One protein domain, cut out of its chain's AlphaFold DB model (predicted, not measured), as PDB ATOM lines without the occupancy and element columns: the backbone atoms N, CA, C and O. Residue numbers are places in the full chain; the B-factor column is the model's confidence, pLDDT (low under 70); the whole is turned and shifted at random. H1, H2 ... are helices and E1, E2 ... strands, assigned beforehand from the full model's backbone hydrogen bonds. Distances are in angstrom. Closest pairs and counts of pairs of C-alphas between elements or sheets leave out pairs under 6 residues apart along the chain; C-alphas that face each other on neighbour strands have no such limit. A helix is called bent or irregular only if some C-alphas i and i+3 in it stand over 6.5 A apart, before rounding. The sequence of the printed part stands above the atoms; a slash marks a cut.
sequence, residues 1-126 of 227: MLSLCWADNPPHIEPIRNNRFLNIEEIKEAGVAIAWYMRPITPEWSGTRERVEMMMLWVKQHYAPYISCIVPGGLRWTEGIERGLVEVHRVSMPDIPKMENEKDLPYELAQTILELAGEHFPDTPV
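AT A GLANCE: This is residues 1 to 126 of the 227 residues of an uncharacterized protein of Candidatus Zambryskibacteria bacterium RIFCSPHIGHO2_01_FULL_46_25 (UniProt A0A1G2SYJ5). A small parallel sheet, E1, E2, E3 in that order, has the kinked helix H2 and helix H4 packed on each other near it, with short H1 at one end of the whole and H3 off at the other, reached by loops. The printed part has 126 residues, with four named helices and three named strands in the order E1 H1 E2 H2 E3 H3 H4; the class is mixed. It is compact, with a radius of gyration of the C-alphas of 15.1 A, and elongated, with spans of 43 by 28 by 24 A.

IN THESE COORDINATES: The strands are E1, residues 2 to 5, from C-alpha 2 at (121.879, 100.673, 98.004), E2, residues 34 to 38, and E3, residues 67 to 72, 13.5 A. H2, residues 49 to 66, measures 23.7 A; it has a kink of 62 degrees near residue 60 and is irregular, C-alphas 62 and 65 being 8.6 A apart. H4, residues 107 to 120, measures 19.8 A and ends at C-alpha 120 (111.349, 83.378, 90.971). H1 is residues 24 to 29, H3 residues 79 to 88.

HOW THE PARTS SIT: E1 and E2 are parallel, with N 37 and O 4 at 2.8 A; E2 and E3 are parallel, with N 71 and O 36 at 2.8 A. E1, H1, E2 and E2, H2, E3 are strand-helix-strand units, parallel neighbour strands joined through a helix, with right-handed crossovers. H1, H2 and H4 are on the sheet, but each only grazes it. H2 and H4 touch, closest at the C-alphas of Arg 49 and Thr 112, 6.3 A, at a steep tilt of 42 degrees. H2 touches H1 with residues 63 to 66 alone, closest at the C-alphas of Tyr 66 and Lys 28, 6.2 A. H3 touches no helix and is not on the sheet. Every O i to N i+4 pair is within hydrogen-bond range in H1 and H4, 11 of 14 in H2 and 5 of 6 in H3.

THE WHOLE: The C-alphas farthest apart, of Glu 29 and Glu 87, are 43.7 A apart. The printed part has no cut. The links E1 to H1 and H3 to H4 are long; in the latter, residues 103 to 104 pair antiparallel with residues 75 to 76. Residues 100 to 101 have pLDDT under 70.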
ATOM      1  N   MET A   1     119.868 102.352 102.060       87.06
ATOM      2  CA  MET A   1     119.544 101.588 100.837       87.06
ATOM      3  C   MET A   1     120.712 101.683  99.894       87.06
ATOM      4  O   MET A   1     121.276 102.768  99.794       87.06
ATOM      5  N   LEU A   2     120.998 100.619  99.160       92.69
ATOM      6  CA  LEU A   2     121.879 100.673  98.004       92.69
ATOM      7  C   LEU A   2     121.115 100.201  96.762       92.69
ATOM      8  O   LEU A   2     120.384  99.213  96.814       92.69
ATOM      9  N   SER A   3     121.242 100.951  95.668       93.06
ATOM     10  CA  SER A   3     120.590 100.659  94.388       93.06
ATOM     11  C   SER A   3     121.578  99.985  93.443       93.06
ATOM     12  O   SER A   3     122.493 100.636  92.942       93.06
ATOM     13  N   LEU A   4     121.371  98.701  93.167       94.19
ATOM     14  CA  LEU A   4     122.151  97.948  92.189       94.19
ATOM     15  C   LEU A   4     121.475  98.044  90.826       94.19
ATOM     16  O   LEU A   4     120.450  97.411  90.597       94.19
ATOM     17  N   CYS A   5     122.017  98.872  89.935       93.56
ATOM     18  CA  CYS A   5     121.477  99.039  88.587       93.56
ATOM     19  C   CYS A   5     122.106  98.012  87.647       93.56
ATOM     20  O   CYS A   5     123.301  98.098  87.364       93.56
ATOM     21  N   TRP A   6     121.304  97.058  87.183       94.38
ATOM     22  CA  TRP A   6     121.720  96.071  86.194       94.38
ATOM     23  C   TRP A   6     120.503  95.477  85.486       94.38
ATOM     24  O   TRP A   6     119.559  95.047  86.148       94.38
ATOM     25  N   ALA A   7     120.535  95.458  84.154       93.88
ATOM     26  CA  ALA A   7     119.471  94.918  83.305       93.88
ATOM     27  C   ALA A   7     120.008  93.968  82.216       93.88
ATOM     28  O   ALA A   7     119.346  93.778  81.209       93.88
ATOM     29  N   ASP A   8     121.229  93.437  82.369       93.19
ATOM     30  CA  ASP A   8     121.924  92.625  81.351       93.19
ATOM     31  C   ASP A   8     121.831  93.196  79.920       93.19
ATOM     32  O   ASP A   8     121.601  92.489  78.936       93.19
ATOM     33  N   ASN A   9     122.001  94.513  79.779       94.06
ATOM     34  CA  ASN A   9     121.981  95.133  78.462       94.06
ATOM     35  C   ASN A   9     123.133  94.598  77.591       94.06
ATOM     36  O   ASN A   9     124.219  94.272  78.102       94.06
ATOM     37  N   PRO A  10     122.930  94.489  76.267       91.69
ATOM     38  CA  PRO A  10     123.943  93.941  75.380       91.69
ATOM     39  C   PRO A  10     125.219  94.806  75.401       91.69
ATOM     40  O   PRO A  10     125.145  96.006  75.671       91.69
ATOM     41  N   PRO A  11     126.405  94.237  75.099       90.50
ATOM     42  CA  PRO A  11     127.690  94.923  75.286       90.50
ATOM     43  C   PRO A  11     127.835  96.261  74.550       90.50
ATOM     44  O   PRO A  11     128.585  97.125  74.990       90.50
ATOM     45  N   HIS A  12     127.130  96.434  73.429       89.44
ATOM     46  CA  HIS A  12     127.146  97.684  72.665       89.44
ATOM     47  C   HIS A  12     126.309  98.804  73.317       89.44
ATOM     48  O   HIS A  12     126.476  99.963  72.956       89.44
ATOM     49  N   ILE A  13     125.443  98.469  74.282       90.94
ATOM     50  CA  ILE A  13     124.659  99.411  75.098       90.94
ATOM     51  C   ILE A  13     125.325  99.628  76.460       90.94
ATOM     52  O   ILE A  13     125.510 100.765  76.886       90.94
ATOM     53  N   GLU A  14     125.712  98.545  77.143       89.12
ATOM     54  CA  GLU A  14     126.412  98.592  78.432       89.12
ATOM     55  C   GLU A  14     127.774  97.874  78.326       89.12
ATOM     56  O   GLU A  14     127.874  96.671  78.598       89.12
ATOM     57  N   PRO A  15     128.845  98.590  77.926       83.88
ATOM     58  CA  PRO A  15     130.165  97.989  77.724       83.88
ATOM     59  C   PRO A  15     130.876  97.648  79.042       83.88
ATOM     60  O   PRO A  15     131.730  96.762  79.080       83.88
ATOM     61  N   ILE A  16     130.527  98.325  80.142       83.38
ATOM     62  CA  ILE A  16     131.085  98.048  81.471       83.38
ATOM     63  C   ILE A  16     130.311  96.888  82.099       83.38
ATOM     64  O   ILE A  16     129.196  97.070  82.580       83.38
ATOM     65  N   ARG A  17     130.931  95.704  82.134       80.12
ATOM     66  CA  ARG A  17     130.300  94.444  82.572       80.12
ATOM     67  C   ARG A  17     130.857  93.870  83.877       80.12
ATOM     68  O   ARG A  17     130.761  92.671  84.124       80.12
ATOM     69  N   ASN A  18     131.446  94.714  84.721       86.12
ATOM     70  CA  ASN A  18     131.895  94.291  86.049       86.12
ATOM     71  C   ASN A  18     130.704  93.761  86.861       86.12
ATOM     72  O   ASN A  18     129.593  94.281  86.730       86.12
ATOM     73  N   ASN A  19     130.940  92.769  87.728       88.31
ATOM     74  CA  ASN A  19     129.893  92.236  88.594       88.31
ATOM     75  C   ASN A  19     129.331  93.357  89.485       88.31
ATOM     76  O   ASN A  19     129.989  93.813  90.417       88.31
ATOM     77  N   ARG A  20     128.106  93.807  89.193       90.19
ATOM     78  CA  ARG A  20     127.435  94.874  89.947       90.19
ATOM     79  C   ARG A  20     127.058  94.433  91.361       90.19
ATOM     80  O   ARG A  20     126.885  95.286  92.219       90.19
ATOM     81  N   PHE A  21     126.966  93.128  91.596       93.00
ATOM     82  CA  PHE A  21     126.645  92.511  92.882       93.00
ATOM     83  C   PHE A  21     127.905  92.172  93.689       93.00
ATOM     84  O   PHE A  21     127.823  91.488  94.706       93.00
ATOM     85  N   LEU A  22     129.080  92.631  93.241       89.56
ATOM     86  CA  LEU A  22     130.315  92.472  93.992       89.56
ATOM     87  C   LEU A  22     130.149  93.119  95.378       89.56
ATOM     88  O   LEU A  22     129.757  94.281  95.483       89.56
ATOM     89  N   ASN A  23     130.457  92.349  96.418       93.50
ATOM     90  CA  ASN A  23     130.325  92.688  97.837       93.50
ATOM     91  C   ASN A  23     128.888  92.751  98.398       93.50
ATOM     92  O   ASN A  23     128.628  93.412  99.404       93.50
ATOM     93  N   ILE A  24     127.910  92.143  97.719       95.44
ATOM     94  CA  ILE A  24     126.511  92.217  98.158       95.44
ATOM     95  C   ILE A  24     126.277  91.573  99.536       95.44
ATOM     96  O   ILE A  24     125.419  92.040 100.286       95.44
ATOM     97  N   GLU A  25     127.048  90.542  99.871       94.88
ATOM     98  CA  GLU A  25     126.983  89.855 101.158       94.88
ATOM     99  C   GLU A  25     127.439  90.787 102.285       94.88
ATOM    100  O   GLU A  25     126.660  91.063 103.191       94.88
ATOM    101  N   GLU A  26     128.611  91.411 102.155       95.94
ATOM    102  CA  GLU A  26     129.151  92.370 103.123       95.94
ATOM    103  C   GLU A  26     128.227  93.587 103.291       95.94
ATOM    104  O   GLU A  26     128.019  94.094 104.396       95.94
ATOM    105  N   ILE A  27     127.618  94.053 102.193       94.75
ATOM    106  CA  ILE A  27     126.616  95.129 102.229       94.75
ATOM    107  C   ILE A  27     125.392  94.693 103.046       94.75
ATOM    108  O   ILE A  27     124.866  95.478 103.844       94.75
ATOM    109  N   LYS A  28     124.925  93.453 102.859       93.38
ATOM    110  CA  LYS A  28     123.782  92.920 103.603       93.38
ATOM    111  C   LYS A  28     124.115  92.727 105.081       93.38
ATOM    112  O   LYS A  28     123.294  93.102 105.918       93.38
ATOM    113  N   GLU A  29     125.291  92.197 105.400       94.62
ATOM    114  CA  GLU A  29     125.788  92.023 106.771       94.62
ATOM    115  C   GLU A  29     125.890  93.357 107.518       94.62
ATOM    116  O   GLU A  29     125.535  93.441 108.693       94.62
ATOM    117  N   ALA A  30     126.250  94.437 106.819       95.50
ATOM    118  CA  ALA A  30     126.221  95.799 107.354       95.50
ATOM    119  C   ALA A  30     124.796  96.353 107.595       95.50
ATOM    120  O   ALA A  30     124.632  97.511 107.987       95.50
ATOM    121  N   GLY A  31     123.746  95.562 107.346       93.25
ATOM    122  CA  GLY A  31     122.348  95.932 107.565       93.25
ATOM    123  C   GLY A  31     121.743  96.792 106.452       93.25
ATOM    124  O   GLY A  31     120.674  97.383 106.632       93.25
ATOM    125  N   VAL A  32     122.395  96.892 105.291       93.56
ATOM    126  CA  VAL A  32     121.907  97.720 104.184       93.56
ATOM    127  C   VAL A  32     120.851  96.960 103.378       93.56
ATOM    128  O   VAL A  32     121.075  95.860 102.880       93.56
ATOM    129  N   ALA A  33     119.683  97.579 103.186       93.56
ATOM    130  CA  ALA A  33     118.695  97.091 102.227       93.56
ATOM    131  C   ALA A  33     119.178  97.325 100.788       93.56
ATOM    132  O   ALA A  33     119.544  98.451 100.425       93.56
ATOM    133  N   ILE A  34     119.128  96.278  99.972       95.81
ATOM    134  CA  ILE A  34     119.597  96.285  98.586       95.81
ATOM    135  C   ILE A  34     118.396  96.219  97.650       95.81
ATOM    136  O   ILE A  34     117.581  95.306  97.736       95.81
ATOM    137  N   ALA A  35     118.295  97.186  96.750       96.56
ATOM    138  CA  ALA A  35     117.265  97.234  95.726       96.56
ATOM    139  C   ALA A  35     117.899  96.938  94.364       96.56
ATOM    140  O   ALA A  35     118.820  97.646  93.948       96.56
ATOM    141  N   TRP A  36     117.406  95.917  93.666       97.44
ATOM    142  CA  TRP A  36     117.832  95.611  92.304       97.44
ATOM    143  C   TRP A  36     117.018  96.435  91.310       97.44
ATOM    144  O   TRP A  36     115.809  96.268  91.172       97.44
ATOM    145  N   TYR A  37     117.683  97.353  90.621       96.31
ATOM    146  CA  TYR A  37     117.091  98.184  89.586       96.31
ATOM    147  C   TYR A  37     117.375  97.586  88.207       96.31
ATOM    148  O   TYR A  37     118.492  97.697  87.698       96.31
ATOM    149  N   MET A  38     116.342  97.032  87.572       95.12
ATOM    150  CA  MET A  38     116.386  96.576  86.179       95.12
ATOM    151  C   MET A  38     116.249  97.799  85.268       95.12
ATOM    152  O   MET A  38     115.153  98.112  84.799       95.12
ATOM    153  N   ARG A  39     117.332  98.576  85.119       92.25
ATOM    154  CA  ARG A  39     117.310  99.828  84.353       92.25
ATOM    155  C   ARG A  39     118.608 100.134  83.589       92.25
ATOM    156  O   ARG A  39     119.687  99.938  84.148       92.25
ATOM    157  N   PRO A  40     118.500 100.784  82.416       92.88
ATOM    158  CA  PRO A  40     117.281 100.846  81.604       92.88
ATOM    159  C   PRO A  40     116.951  99.447  81.062       92.88
ATOM    160  O   PRO A  40     117.868  98.714  80.705       92.88
ATOM    161  N   ILE A  41     115.670  99.088  81.012       95.31
ATOM    162  CA  ILE A  41     115.197  97.878  80.330       95.31
ATOM    163  C   ILE A  41     114.191  98.280  79.250       95.31
ATOM    164  O   ILE A  41     113.239  99.005  79.539       95.31
ATOM    165  N   THR A  42     114.427  97.853  78.009       95.31
ATOM    166  CA  THR A  42     113.531  98.082  76.863       95.31
ATOM    167  C   THR A  42     113.465  96.821  75.999       95.31
ATOM    168  O   THR A  42     114.427  96.037  76.024       95.31
ATOM    169  N   PRO A  43     112.375  96.598  75.241       95.00
ATOM    170  CA  PRO A  43     112.235  95.426  74.371       95.00
ATOM    171  C   PRO A  43     113.390  95.233  73.376       95.00
ATOM    172  O   PRO A  43     113.808  94.108  73.127       95.00
ATOM    173  N   GLU A  44     113.948  96.321  72.849       94.44
ATOM    174  CA  GLU A  44     115.008  96.316  71.834       94.44
ATOM    175  C   GLU A  44     116.379  95.905  72.381       94.44
ATOM    176  O   GLU A  44     117.292  95.618  71.605       94.44
ATOM    177  N   TRP A  45     116.552  95.897  73.704       93.62
ATOM    178  CA  TRP A  45     117.824  95.583  74.353       93.62
ATOM    179  C   TRP A  45     117.750  94.269  75.130       93.62
ATOM    180  O   TRP A  45     118.205  93.231  74.656       93.62
ATOM    181  N   SER A  46     117.210  94.320  76.345       94.31
ATOM    182  CA  SER A  46     117.195  93.222  77.324       94.31
ATOM    183  C   SER A  46     115.784  92.860  77.800       94.31
ATOM    184  O   SER A  46     115.612  91.938  78.591       94.31
ATOM    185  N   GLY A  47     114.764  93.566  77.312       95.75
ATOM    186  CA  GLY A  47     113.372  93.442  77.730       95.75
ATOM    187  C   GLY A  47     112.563  92.393  76.972       95.75
ATOM    188  O   GLY A  47     111.357  92.567  76.840       95.75
ATOM    189  N   THR A  48     113.184  91.330  76.453       96.19
ATOM    190  CA  THR A  48     112.427  90.161  75.963       96.19
ATOM    191  C   THR A  48     112.149  89.207  77.121       96.19
ATOM    192  O   THR A  48     112.905  89.179  78.096       96.19
ATOM    193  N   ARG A  49     111.090  88.396  77.026       97.06
ATOM    194  CA  ARG A  49     110.728  87.443  78.087       97.06
ATOM    195  C   ARG A  49     111.885  86.515  78.446       97.06
ATOM    196  O   ARG A  49     112.225  86.396  79.617       97.06
ATOM    197  N   GLU A  50     112.529  85.932  77.443       96.88
ATOM    198  CA  GLU A  50     113.623  84.971  77.611       96.88
ATOM    199  C   GLU A  50     114.828  85.618  78.306       96.88
ATOM    200  O   GLU A  50     115.493  84.999  79.136       96.88
ATOM    201  N   ARG A  51     115.116  86.885  77.981       96.12
ATOM    202  CA  ARG A  51     116.208  87.646  78.599       96.12
ATOM    203  C   ARG A  51     115.898  88.011  80.043       96.12
ATOM    204  O   ARG A  51     116.765  87.844  80.899       96.12
ATOM    205  N   VAL A  52     114.676  88.466  80.321       97.94
ATOM    206  CA  VAL A  52     114.226  88.774  81.684       97.94
ATOM    207  C   VAL A  52     114.268  87.522  82.557       97.94
ATOM    208  O   VAL A  52     114.807  87.579  83.660       97.94
ATOM    209  N   GLU A  53     113.768  86.393  82.056       98.12
ATOM    210  CA  GLU A  53     113.776  85.110  82.764       98.12
ATOM    211  C   GLU A  53     115.204  84.645  83.057       98.12
ATOM    212  O   GLU A  53     115.546  84.380  84.208       98.12
ATOM    213  N   MET A  54     116.079  84.642  82.046       97.06
ATOM    214  CA  MET A  54     117.487  84.276  82.211       97.06
ATOM    215  C   MET A  54     118.188  85.147  83.261       97.06
ATOM    216  O   MET A  54     118.883  84.632  84.140       97.06
ATOM    217  N   MET A  55     117.953  86.460  83.221       95.88
ATOM    218  CA  MET A  55     118.502  87.403  84.189       95.88
ATOM    219  C   MET A  55     117.970  87.140  85.606       95.88
ATOM    220  O   MET A  55     118.750  87.108  86.557       95.88
ATOM    221  N   MET A  56     116.664  86.912  85.765       97.62
ATOM    222  CA  MET A  56     116.059  86.603  87.062       97.62
ATOM    223  C   MET A  56     116.549  85.272  87.631       97.62
ATOM    224  O   MET A  56     116.884  85.222  88.812       97.62
ATOM    225  N   LEU A  57     116.645  84.219  86.818       97.94
ATOM    226  CA  LEU A  57     117.189  82.923  87.232       97.94
ATOM    227  C   LEU A  57     118.641  83.050  87.694       97.94
ATOM    228  O   LEU A  57     119.009  82.502  88.734       97.94
ATOM    229  N   TRP A  58     119.449  83.829  86.973       96.38
ATOM    230  CA  TRP A  58     120.830  84.080  87.366       96.38
ATOM    231  C   TRP A  58     120.917  84.841  88.696       96.38
ATOM    232  O   TRP A  58     121.628  84.400  89.599       96.38
ATOM    233  N   VAL A  59     120.155  85.928  88.877       96.31
ATOM    234  CA  VAL A  59     120.126  86.657  90.163       96.31
ATOM    235  C   VAL A  59     119.593  85.764  91.278       96.31
ATOM    236  O   VAL A  59     120.120  85.797  92.387       96.31
ATOM    237  N   LYS A  60     118.589  84.929  90.999       96.69
ATOM    238  CA  LYS A  60     118.013  84.005  91.976       96.69
ATOM    239  C   LYS A  60     119.056  83.015  92.478       96.69
ATOM    240  O   LYS A  60     119.204  82.849  93.684       96.69
ATOM    241  N   GLN A  61     119.790  82.395  91.557       96.50
ATOM    242  CA  GLN A  61     120.806  81.395  91.870       96.50
ATOM    243  C   GLN A  61     121.952  81.959  92.722       96.50
ATOM    244  O   GLN A  61     122.496  81.235  93.551       96.50
ATOM    245  N   HIS A  62     122.316  83.229  92.529       95.12
ATOM    246  CA  HIS A  62     123.532  83.793  93.122       95.12
ATOM    247  C   HIS A  62     123.274  84.783  94.266       95.12
ATOM    248  O   HIS A  62     124.103  84.895  95.165       95.12
ATOM    249  N   TYR A  63     122.153  85.513  94.250       96.06
ATOM    250  CA  TYR A  63     121.969  86.703  95.091       96.06
ATOM    251  C   TYR A  63     120.581  86.866  95.720       96.06
ATOM    252  O   TYR A  63     120.385  87.834  96.456       96.06
ATOM    253  N   ALA A  64     119.624  85.959  95.477       94.50
ATOM    254  CA  ALA A  64     118.252  86.087  95.990       94.50
ATOM    255  C   ALA A  64     118.146  86.473  97.478       94.50
ATOM    256  O   ALA A  64     117.408  87.414  97.768       94.50
ATOM    257  N   PRO A  65     118.893  85.850  98.416       94.56
ATOM    258  CA  PRO A  65     118.786  86.177  99.843       94.56
ATOM    259  C   PRO A  65     119.138  87.632 100.193       94.56
ATOM    260  O   PRO A  65     118.751  88.144 101.247       94.56
ATOM    261  N   TYR A  66     119.884  88.312  99.322       95.94
ATOM    262  CA  TYR A  66     120.385  89.658  99.568       95.94
ATOM    263  C   TYR A  66     119.491  90.748  98.962       95.94
ATOM    264  O   TYR A  66     119.484  91.885  99.451       95.94
ATOM    265  N   ILE A  67     118.689  90.416  97.945       96.62
ATOM    266  CA  ILE A  67     117.790  91.362  97.276       96.62
ATOM    267  C   ILE A  67     116.581  91.654  98.166       96.62
ATOM    268  O   ILE A  67     115.835  90.769  98.562       96.62
ATOM    269  N   SER A  68     116.384  92.929  98.500       96.31
ATOM    270  CA  SER A  68     115.293  93.387  99.372       96.31
ATOM    271  C   SER A  68     114.073  93.883  98.590       96.31
ATOM    272  O   SER A  68     112.973  93.926  99.136       96.31
ATOM    273  N   CYS A  69     114.261  94.301  97.336       97.56
ATOM    274  CA  CYS A  69     113.192  94.597  96.384       97.56
ATOM    275  C   CYS A  69     113.735  94.691  94.951       97.56
ATOM    276  O   CYS A  69     114.937  94.881  94.738       97.56
ATOM    277  N   ILE A  70     112.829  94.608  93.981       98.31
ATOM    278  CA  ILE A  70     113.085  94.785  92.551       98.31
ATOM    279  C   ILE A  70     112.409  96.082  92.093       98.31
ATOM    280  O   ILE A  70     111.283  96.395  92.482       98.31
ATOM    281  N   VAL A  71     113.102  96.863  91.271       97.62
ATOM    282  CA  VAL A  71     112.618  98.141  90.741       97.62
ATOM    283  C   VAL A  71     112.821  98.170  89.226       97.62
ATOM    284  O   VAL A  71     113.883  98.589  88.752       97.62
ATOM    285  N   PRO A  72     111.818  97.735  88.448       96.69
ATOM    286  CA  PRO A  72     111.854  97.835  86.998       96.69
ATOM    287  C   PRO A  72     111.882  99.298  86.561       96.69
ATOM    288  O   PRO A  72     111.194 100.148  87.133       96.69
ATOM    289  N   GLY A  73     112.701  99.613  85.562       93.62
ATOM    290  CA  GLY A  73     112.845 100.978  85.083       93.62
ATOM    291  C   GLY A  73     113.121 101.033  83.594       93.62
ATOM    292  O   GLY A  73     114.230 100.738  83.155       93.62
ATOM    293  N   GLY A  74     112.126 101.509  82.857       93.88
ATOM    294  CA  GLY A  74     112.228 101.816  81.442       93.88
ATOM    295  C   GLY A  74     113.257 102.892  81.087       93.88
ATOM    296  O   GLY A  74     113.883 103.519  81.961       93.88
ATOM    297  N   LEU A  75     113.410 103.129  79.787       92.62
ATOM    298  CA  LEU A  75     114.221 104.224  79.264       92.62
ATOM    299  C   LEU A  75     113.401 105.518  79.246       92.62
ATOM    300  O   LEU A  75     112.193 105.511  79.042       92.62
ATOM    301  N   ARG A  76     114.067 106.648  79.483       91.12
ATOM    302  CA  ARG A  76     113.476 107.978  79.299       91.12
ATOM    303  C   ARG A  76     114.060 108.619  78.058       91.12
ATOM    304  O   ARG A  76     115.272 108.512  77.841       91.12
ATOM    305  N   TRP A  77     113.239 109.336  77.307       91.75
ATOM    306  CA  TRP A  77     113.745 110.168  76.231       91.75
ATOM    307  C   TRP A  77     114.236 111.505  76.793       91.75
ATOM    308  O   TRP A  77     113.577 112.152  77.605       91.75
ATOM    309  N   THR A  78     115.432 111.902  76.369       90.25
ATOM    310  CA  THR A  78     115.947 113.269  76.488       90.25
ATOM    311  C   THR A  78     116.855 113.506  75.289       90.25
ATOM    312  O   THR A  78     117.505 112.560  74.836       90.25
ATOM    313  N   GLU A  79     116.980 114.750  74.834       89.62
ATOM    314  CA  GLU A  79     117.915 115.106  73.756       89.62
ATOM    315  C   GLU A  79     119.344 114.632  74.055       89.62
ATOM    316  O   GLU A  79     120.033 114.117  73.180       89.62
ATOM    317  N   GLY A  80     119.782 114.730  75.317       90.94
ATOM    318  CA  GLY A  80     121.105 114.263  75.736       90.94
ATOM    319  C   GLY A  80     121.297 112.748  75.598       90.94
ATOM    320  O   GLY A  80     122.372 112.308  75.193       90.94
ATOM    321  N   ILE A  81     120.265 111.951  75.904       90.94
ATOM    322  CA  ILE A  81     120.299 110.490  75.721       90.94
ATOM    323  C   ILE A  81     120.296 110.141  74.229       90.94
ATOM    324  O   ILE A  81     121.135 109.348  73.806       90.94
ATOM    325  N   GLU A  82     119.406 110.748  73.436       92.69
ATOM    326  CA  GLU A  82     119.325 110.509  71.988       92.69
ATOM    327  C   GLU A  82     120.646 110.869  71.302       92.69
ATOM    328  O   GLU A  82     121.209 110.051  70.578       92.69
ATOM    329  N   ARG A  83     121.212 112.040  71.615       93.38
ATOM    330  CA  ARG A  83     122.519 112.469  71.111       93.38
ATOM    331  C   ARG A  83     123.637 111.499  71.488       93.38
ATOM    332  O   ARG A  83     124.444 111.127  70.637       93.38
ATOM    333  N   GLY A  84     123.697 111.086  72.755       92.50
ATOM    334  CA  GLY A  84     124.696 110.127  73.225       92.50
ATOM    335  C   GLY A  84     124.616 108.802  72.465       92.50
ATOM    336  O   GLY A  84     125.625 108.315  71.960       92.50
ATOM    337  N   LEU A  85     123.417 108.240  72.323       92.50
ATOM    338  CA  LEU A  85     123.229 106.971  71.623       92.50
ATOM    339  C   LEU A  85     123.482 107.101  70.115       92.50
ATOM    340  O   LEU A  85     124.334 106.396  69.577       92.50
ATOM    341  N   VAL A  86     122.797 108.026  69.441       94.56
ATOM    342  CA  VAL A  86     122.736 108.086  67.973       94.56
ATOM    343  C   VAL A  86     123.952 108.783  67.365       94.56
ATOM    344  O   VAL A  86     124.553 108.273  66.417       94.56
ATOM    345  N   GLU A  87     124.343 109.949  67.884       94.25
ATOM    346  CA  GLU A  87     125.425 110.742  67.287       94.25
ATOM    347  C   GLU A  87     126.802 110.245  67.722       94.25
ATOM    348  O   GLU A  87     127.697 110.108  66.884       94.25
ATOM    349  N   VAL A  88     126.971 109.976  69.021       92.25
ATOM    350  CA  VAL A  88     128.273 109.621  69.606       92.25
ATOM    351  C   VAL A  88     128.553 108.128  69.466       92.25
ATOM    352  O   VAL A  88     129.625 107.749  68.995       92.25
ATOM    353  N   HIS A  89     127.596 107.278  69.846       89.81
ATOM    354  CA  HIS A  89     127.799 105.828  69.903       89.81
ATOM    355  C   HIS A  89     127.249 105.057  68.696       89.81
ATOM    356  O   HIS A  89     127.504 103.860  68.591       89.81
ATOM    357  N   ARG A  90     126.561 105.727  67.755       93.31
ATOM    358  CA  ARG A  90     125.975 105.120  66.541       93.31
ATOM    359  C   ARG A  90     125.020 103.956  66.838       93.31
ATOM    360  O   ARG A  90     124.923 103.005  66.067       93.31
ATOM    361  N   VAL A  91     124.302 104.060  67.948       92.12
ATOM    362  CA  VAL A  91     123.271 103.125  68.398       92.12
ATOM    363  C   VAL A  91     121.896 103.725  68.119       92.12
ATOM    364  O   VAL A  91     121.665 104.905  68.386       92.12
ATOM    365  N   SER A  92     120.968 102.921  67.602       91.38
ATOM    366  CA  SER A  92     119.577 103.341  67.411       91.38
ATOM    367  C   SER A  92     118.888 103.605  68.749       91.38
ATOM    368  O   SER A  92     118.983 102.801  69.678       91.38
ATOM    369  N   MET A  93     118.154 104.713  68.828       91.19
ATOM    370  CA  MET A  93     117.265 104.982  69.954       91.19
ATOM    371  C   MET A  93     116.095 103.981  69.928       91.19
ATOM    372  O   MET A  93     115.502 103.817  68.861       91.19
ATOM    373  N   PRO A  94     115.762 103.322  71.055       91.44
ATOM    374  CA  PRO A  94     114.506 102.588  71.210       91.44
ATOM    375  C   PRO A  94     113.290 103.437  70.835       91.44
ATOM    376  O   PRO A  94     113.324 104.662  71.004       91.44
ATOM    377  N   ASP A  95     112.224 102.798  70.356       89.06
ATOM    378  CA  ASP A  95     110.994 103.499  69.982       89.06
ATOM    379  C   ASP A  95     110.198 103.856  71.241       89.06
ATOM    380  O   ASP A  95     109.319 103.121  71.685       89.06
ATOM    381  N   ILE A  96     110.571 104.975  71.862       89.38
ATOM    382  CA  ILE A  96     109.939 105.481  73.081       89.38
ATOM    383  C   ILE A  96     109.312 106.861  72.852       89.38
ATOM    384  O   ILE A  96     109.846 107.669  72.080       89.38
ATOM    385  N   PRO A  97     108.220 107.199  73.564       87.06
ATOM    386  CA  PRO A  97     107.604 108.513  73.470       87.06
ATOM    387  C   PRO A  97     108.597 109.644  73.769       87.06
ATOM    388  O   PRO A  97     109.270 109.655  74.803       87.06
ATOM    389  N   LYS A  98     108.641 110.657  72.895       85.94
ATOM    390  CA  LYS A  98     109.429 111.887  73.094       85.94
ATOM    391  C   LYS A  98     108.717 112.863  74.036       85.94
ATOM    392  O   LYS A  98     108.468 114.016  73.693       85.94
ATOM    393  N   MET A  99     108.348 112.375  75.216       79.88
ATOM    394  CA  MET A  99     107.743 113.167  76.284       79.88
ATOM    395  C   MET A  99     108.786 113.464  77.359       79.88
ATOM    396  O   MET A  99     109.577 112.605  77.750       79.88
ATOM    397  N   GLU A 100     108.827 114.713  77.818       68.75
ATOM    398  CA  GLU A 100     109.866 115.166  78.737       68.75
ATOM    399  C   GLU A 100     109.778 114.427  80.084       68.75
ATOM    400  O   GLU A 100     108.754 114.463  80.763       68.75
ATOM    401  N   ASN A 101     110.883 113.789  80.493       68.69
ATOM    402  CA  ASN A 101     111.039 113.070  81.768       68.69
ATOM    403  C   ASN A 101     110.095 111.878  82.010       68.69
ATOM    404  O   ASN A 101     110.108 111.311  83.109       68.69
ATOM    405  N   GLU A 102     109.351 111.435  81.003       80.25
ATOM    406  CA  GLU A 102     108.595 110.192  81.086       80.25
ATOM    407  C   GLU A 102     109.523 108.990  80.889       80.25
ATOM    408  O   GLU A 102     110.442 109.011  80.066       80.25
ATOM    409  N   LYS A 103     109.333 107.954  81.708       83.56
ATOM    410  CA  LYS A 103     110.002 106.666  81.522       83.56
ATOM    411  C   LYS A 103     109.018 105.742  80.841       83.56
ATOM    412  O   LYS A 103     107.957 105.499  81.408       83.56
ATOM    413  N   ASP A 104     109.419 105.189  79.712       87.06
ATOM    414  CA  ASP A 104     108.616 104.212  79.007       87.06
ATOM    415  C   ASP A 104     109.006 102.795  79.423       87.06
ATOM    416  O   ASP A 104     110.142 102.359  79.222       87.06
ATOM    417  N   LEU A 105     108.066 102.107  80.068       92.88
ATOM    418  CA  LEU A 105     108.132 100.680  80.351       92.88
ATOM    419  C   LEU A 105     106.856 100.055  79.773       92.88
ATOM    420  O   LEU A 105     105.803 100.175  80.408       92.88
ATOM    421  N   PRO A 106     106.933  99.403  78.599       93.12
ATOM    422  CA  PRO A 106     105.766  98.830  77.946       93.12
ATOM    423  C   PRO A 106     104.985  97.896  78.869       93.12
ATOM    424  O   PRO A 106     105.573  97.126  79.635       93.12
ATOM    425  N   TYR A 107     103.655  97.937  78.777       93.12
ATOM    426  CA  TYR A 107     102.768  97.149  79.638       93.12
ATOM    427  C   TYR A 107     103.094  95.650  79.596       93.12
ATOM    428  O   TYR A 107     103.189  95.018  80.644       93.12
ATOM    429  N   GLU A 108     103.334  95.091  78.408       95.25
ATOM    430  CA  GLU A 108     103.669  93.669  78.231       95.25
ATOM    431  C   GLU A 108     104.979  93.283  78.931       95.25
ATOM    432  O   GLU A 108     105.069  92.233  79.571       95.25
ATOM    433  N   LEU A 109     105.982  94.165  78.882       96.31
ATOM    434  CA  LEU A 109     107.242  93.978  79.597       96.31
ATOM    435  C   LEU A 109     107.032  94.083  81.112       96.31
ATOM    436  O   LEU A 109     107.555  93.267  81.868       96.31
ATOM    437  N   ALA A 110     106.225  95.040  81.574       96.75
ATOM    438  CA  ALA A 110     105.863  95.148  82.984       96.75
ATOM    439  C   ALA A 110     105.145  93.884  83.494       96.75
ATOM    440  O   ALA A 110     105.507  93.382  84.556       96.75
ATOM    441  N   GLN A 111     104.189  93.334  82.733       97.19
ATOM    442  CA  GLN A 111     103.505  92.077  83.073       97.19
ATOM    443  C   GLN A 111     104.472  90.894  83.106       97.19
ATOM    444  O   GLN A 111     104.505  90.164  84.090       97.19
ATOM    445  N   THR A 112     105.332  90.771  82.094       97.94
ATOM    446  CA  THR A 112     106.361  89.723  82.038       97.94
ATOM    447  C   THR A 112     107.254  89.742  83.281       97.94
ATOM    448  O   THR A 112     107.542  88.703  83.869       97.94
ATOM    449  N   ILE A 113     107.670  90.933  83.719       98.06
ATOM    450  CA  ILE A 113     108.478  91.094  84.930       98.06
ATOM    451  C   ILE A 113     107.691  90.696  86.183       98.06
ATOM    452  O   ILE A 113     108.262  90.064  87.067       98.06
ATOM    453  N   LEU A 114     106.408  91.054  86.287       97.94
ATOM    454  CA  LEU A 114     105.573  90.685  87.436       97.94
ATOM    455  C   LEU A 114     105.368  89.172  87.533       97.94
ATOM    456  O   LEU A 114     105.515  88.617  88.619       97.94
ATOM    457  N   GLU A 115     105.065  88.519  86.410       97.88
ATOM    458  CA  GLU A 115     104.897  87.066  86.322       97.88
ATOM    459  C   GLU A 115     106.169  86.346  86.781       97.88
ATOM    460  O   GLU A 115     106.145  85.586  87.750       97.88
ATOM    461  N   LEU A 116     107.307  86.661  86.154       98.25
ATOM    462  CA  LEU A 116     108.584  86.018  86.461       98.25
ATOM    463  C   LEU A 116     109.073  86.345  87.879       98.25
ATOM    464  O   LEU A 116     109.645  85.486  88.552       98.25
ATOM    465  N   ALA A 117     108.819  87.557  88.382       97.88
ATOM    466  CA  ALA A 117     109.116  87.891  89.772       97.88
ATOM    467  C   ALA A 117     108.259  87.068  90.743       97.88
ATOM    468  O   ALA A 117     108.789  86.589  91.741       97.88
ATOM    469  N   GLY A 118     106.976  86.846  90.446       96.19
ATOM    470  CA  GLY A 118     106.114  85.969  91.241       96.19
ATOM    471  C   GLY A 118     106.615  84.521  91.283       96.19
ATOM    472  O   GLY A 118     106.569  83.882  92.331       96.19
ATOM    473  N   GLU A 119     107.156  84.013  90.174       96.69
ATOM    474  CA  GLU A 119     107.694  82.649  90.079       96.69
ATOM    475  C   GLU A 119     109.074  82.489  90.738       96.69
ATOM    476  O   GLU A 119     109.405  81.450  91.321       96.69
ATOM    477  N   HIS A 120     109.938  83.492  90.604       97.31
ATOM    478  CA  HIS A 120     111.349  83.378  90.971       97.31
ATOM    479  C   HIS A 120     111.700  84.074  92.286       97.31
ATOM    480  O   HIS A 120     112.639  83.637  92.958       97.31
ATOM    481  N   PHE A 121     110.926  85.085  92.673       97.56
ATOM    482  CA  PHE A 121     111.113  85.930  93.850       97.56
ATOM    483  C   PHE A 121     109.776  86.208  94.579       97.56
ATOM    484  O   PHE A 121     109.447  87.373  94.817       97.56
ATOM    485  N   PRO A 122     109.006  85.174  94.974       95.12
ATOM    486  CA  PRO A 122     107.629  85.327  95.466       95.12
ATOM    487  C   PRO A 122     107.490  86.263  96.680       95.12
ATOM    488  O   PRO A 122     106.481  86.950  96.820       95.12
ATOM    489  N   ASP A 123     108.518  86.334  97.529       94.50
ATOM    490  CA  ASP A 123     108.528  87.165  98.738       94.50
ATOM    491  C   ASP A 123     109.231  88.520  98.549       94.50
ATOM    492  O   ASP A 123     109.369  89.298  99.496       94.50
ATOM    493  N   THR A 124     109.717  88.821  97.339       97.19
ATOM    494  CA  THR A 124     110.447  90.064  97.057       97.19
ATOM    495  C   THR A 124     109.514  91.104  96.445       97.19
ATOM    496  O   THR A 124     108.983  90.894  95.355       97.19
ATOM    497  N   PRO A 125     109.351  92.277  97.076       97.88
ATOM    498  CA  PRO A 125     108.529  93.336  96.516       97.88
ATOM    499  C   PRO A 125     109.031  93.841  95.164       97.88
ATOM    500  O   PRO A 125     110.234  94.047  94.983       97.88
ATOM    501  N   VAL A 126     108.097  94.158  94.266       98.25
ATOM    502  CA  VAL A 126     108.373  94.783  92.964       98.25
ATOM    503  C   VAL A 126     107.712  96.155  92.919       98.25
ATOM    504  O   VAL A 126     106.501  96.266  93.102       98.25
TER     505      VAL A 126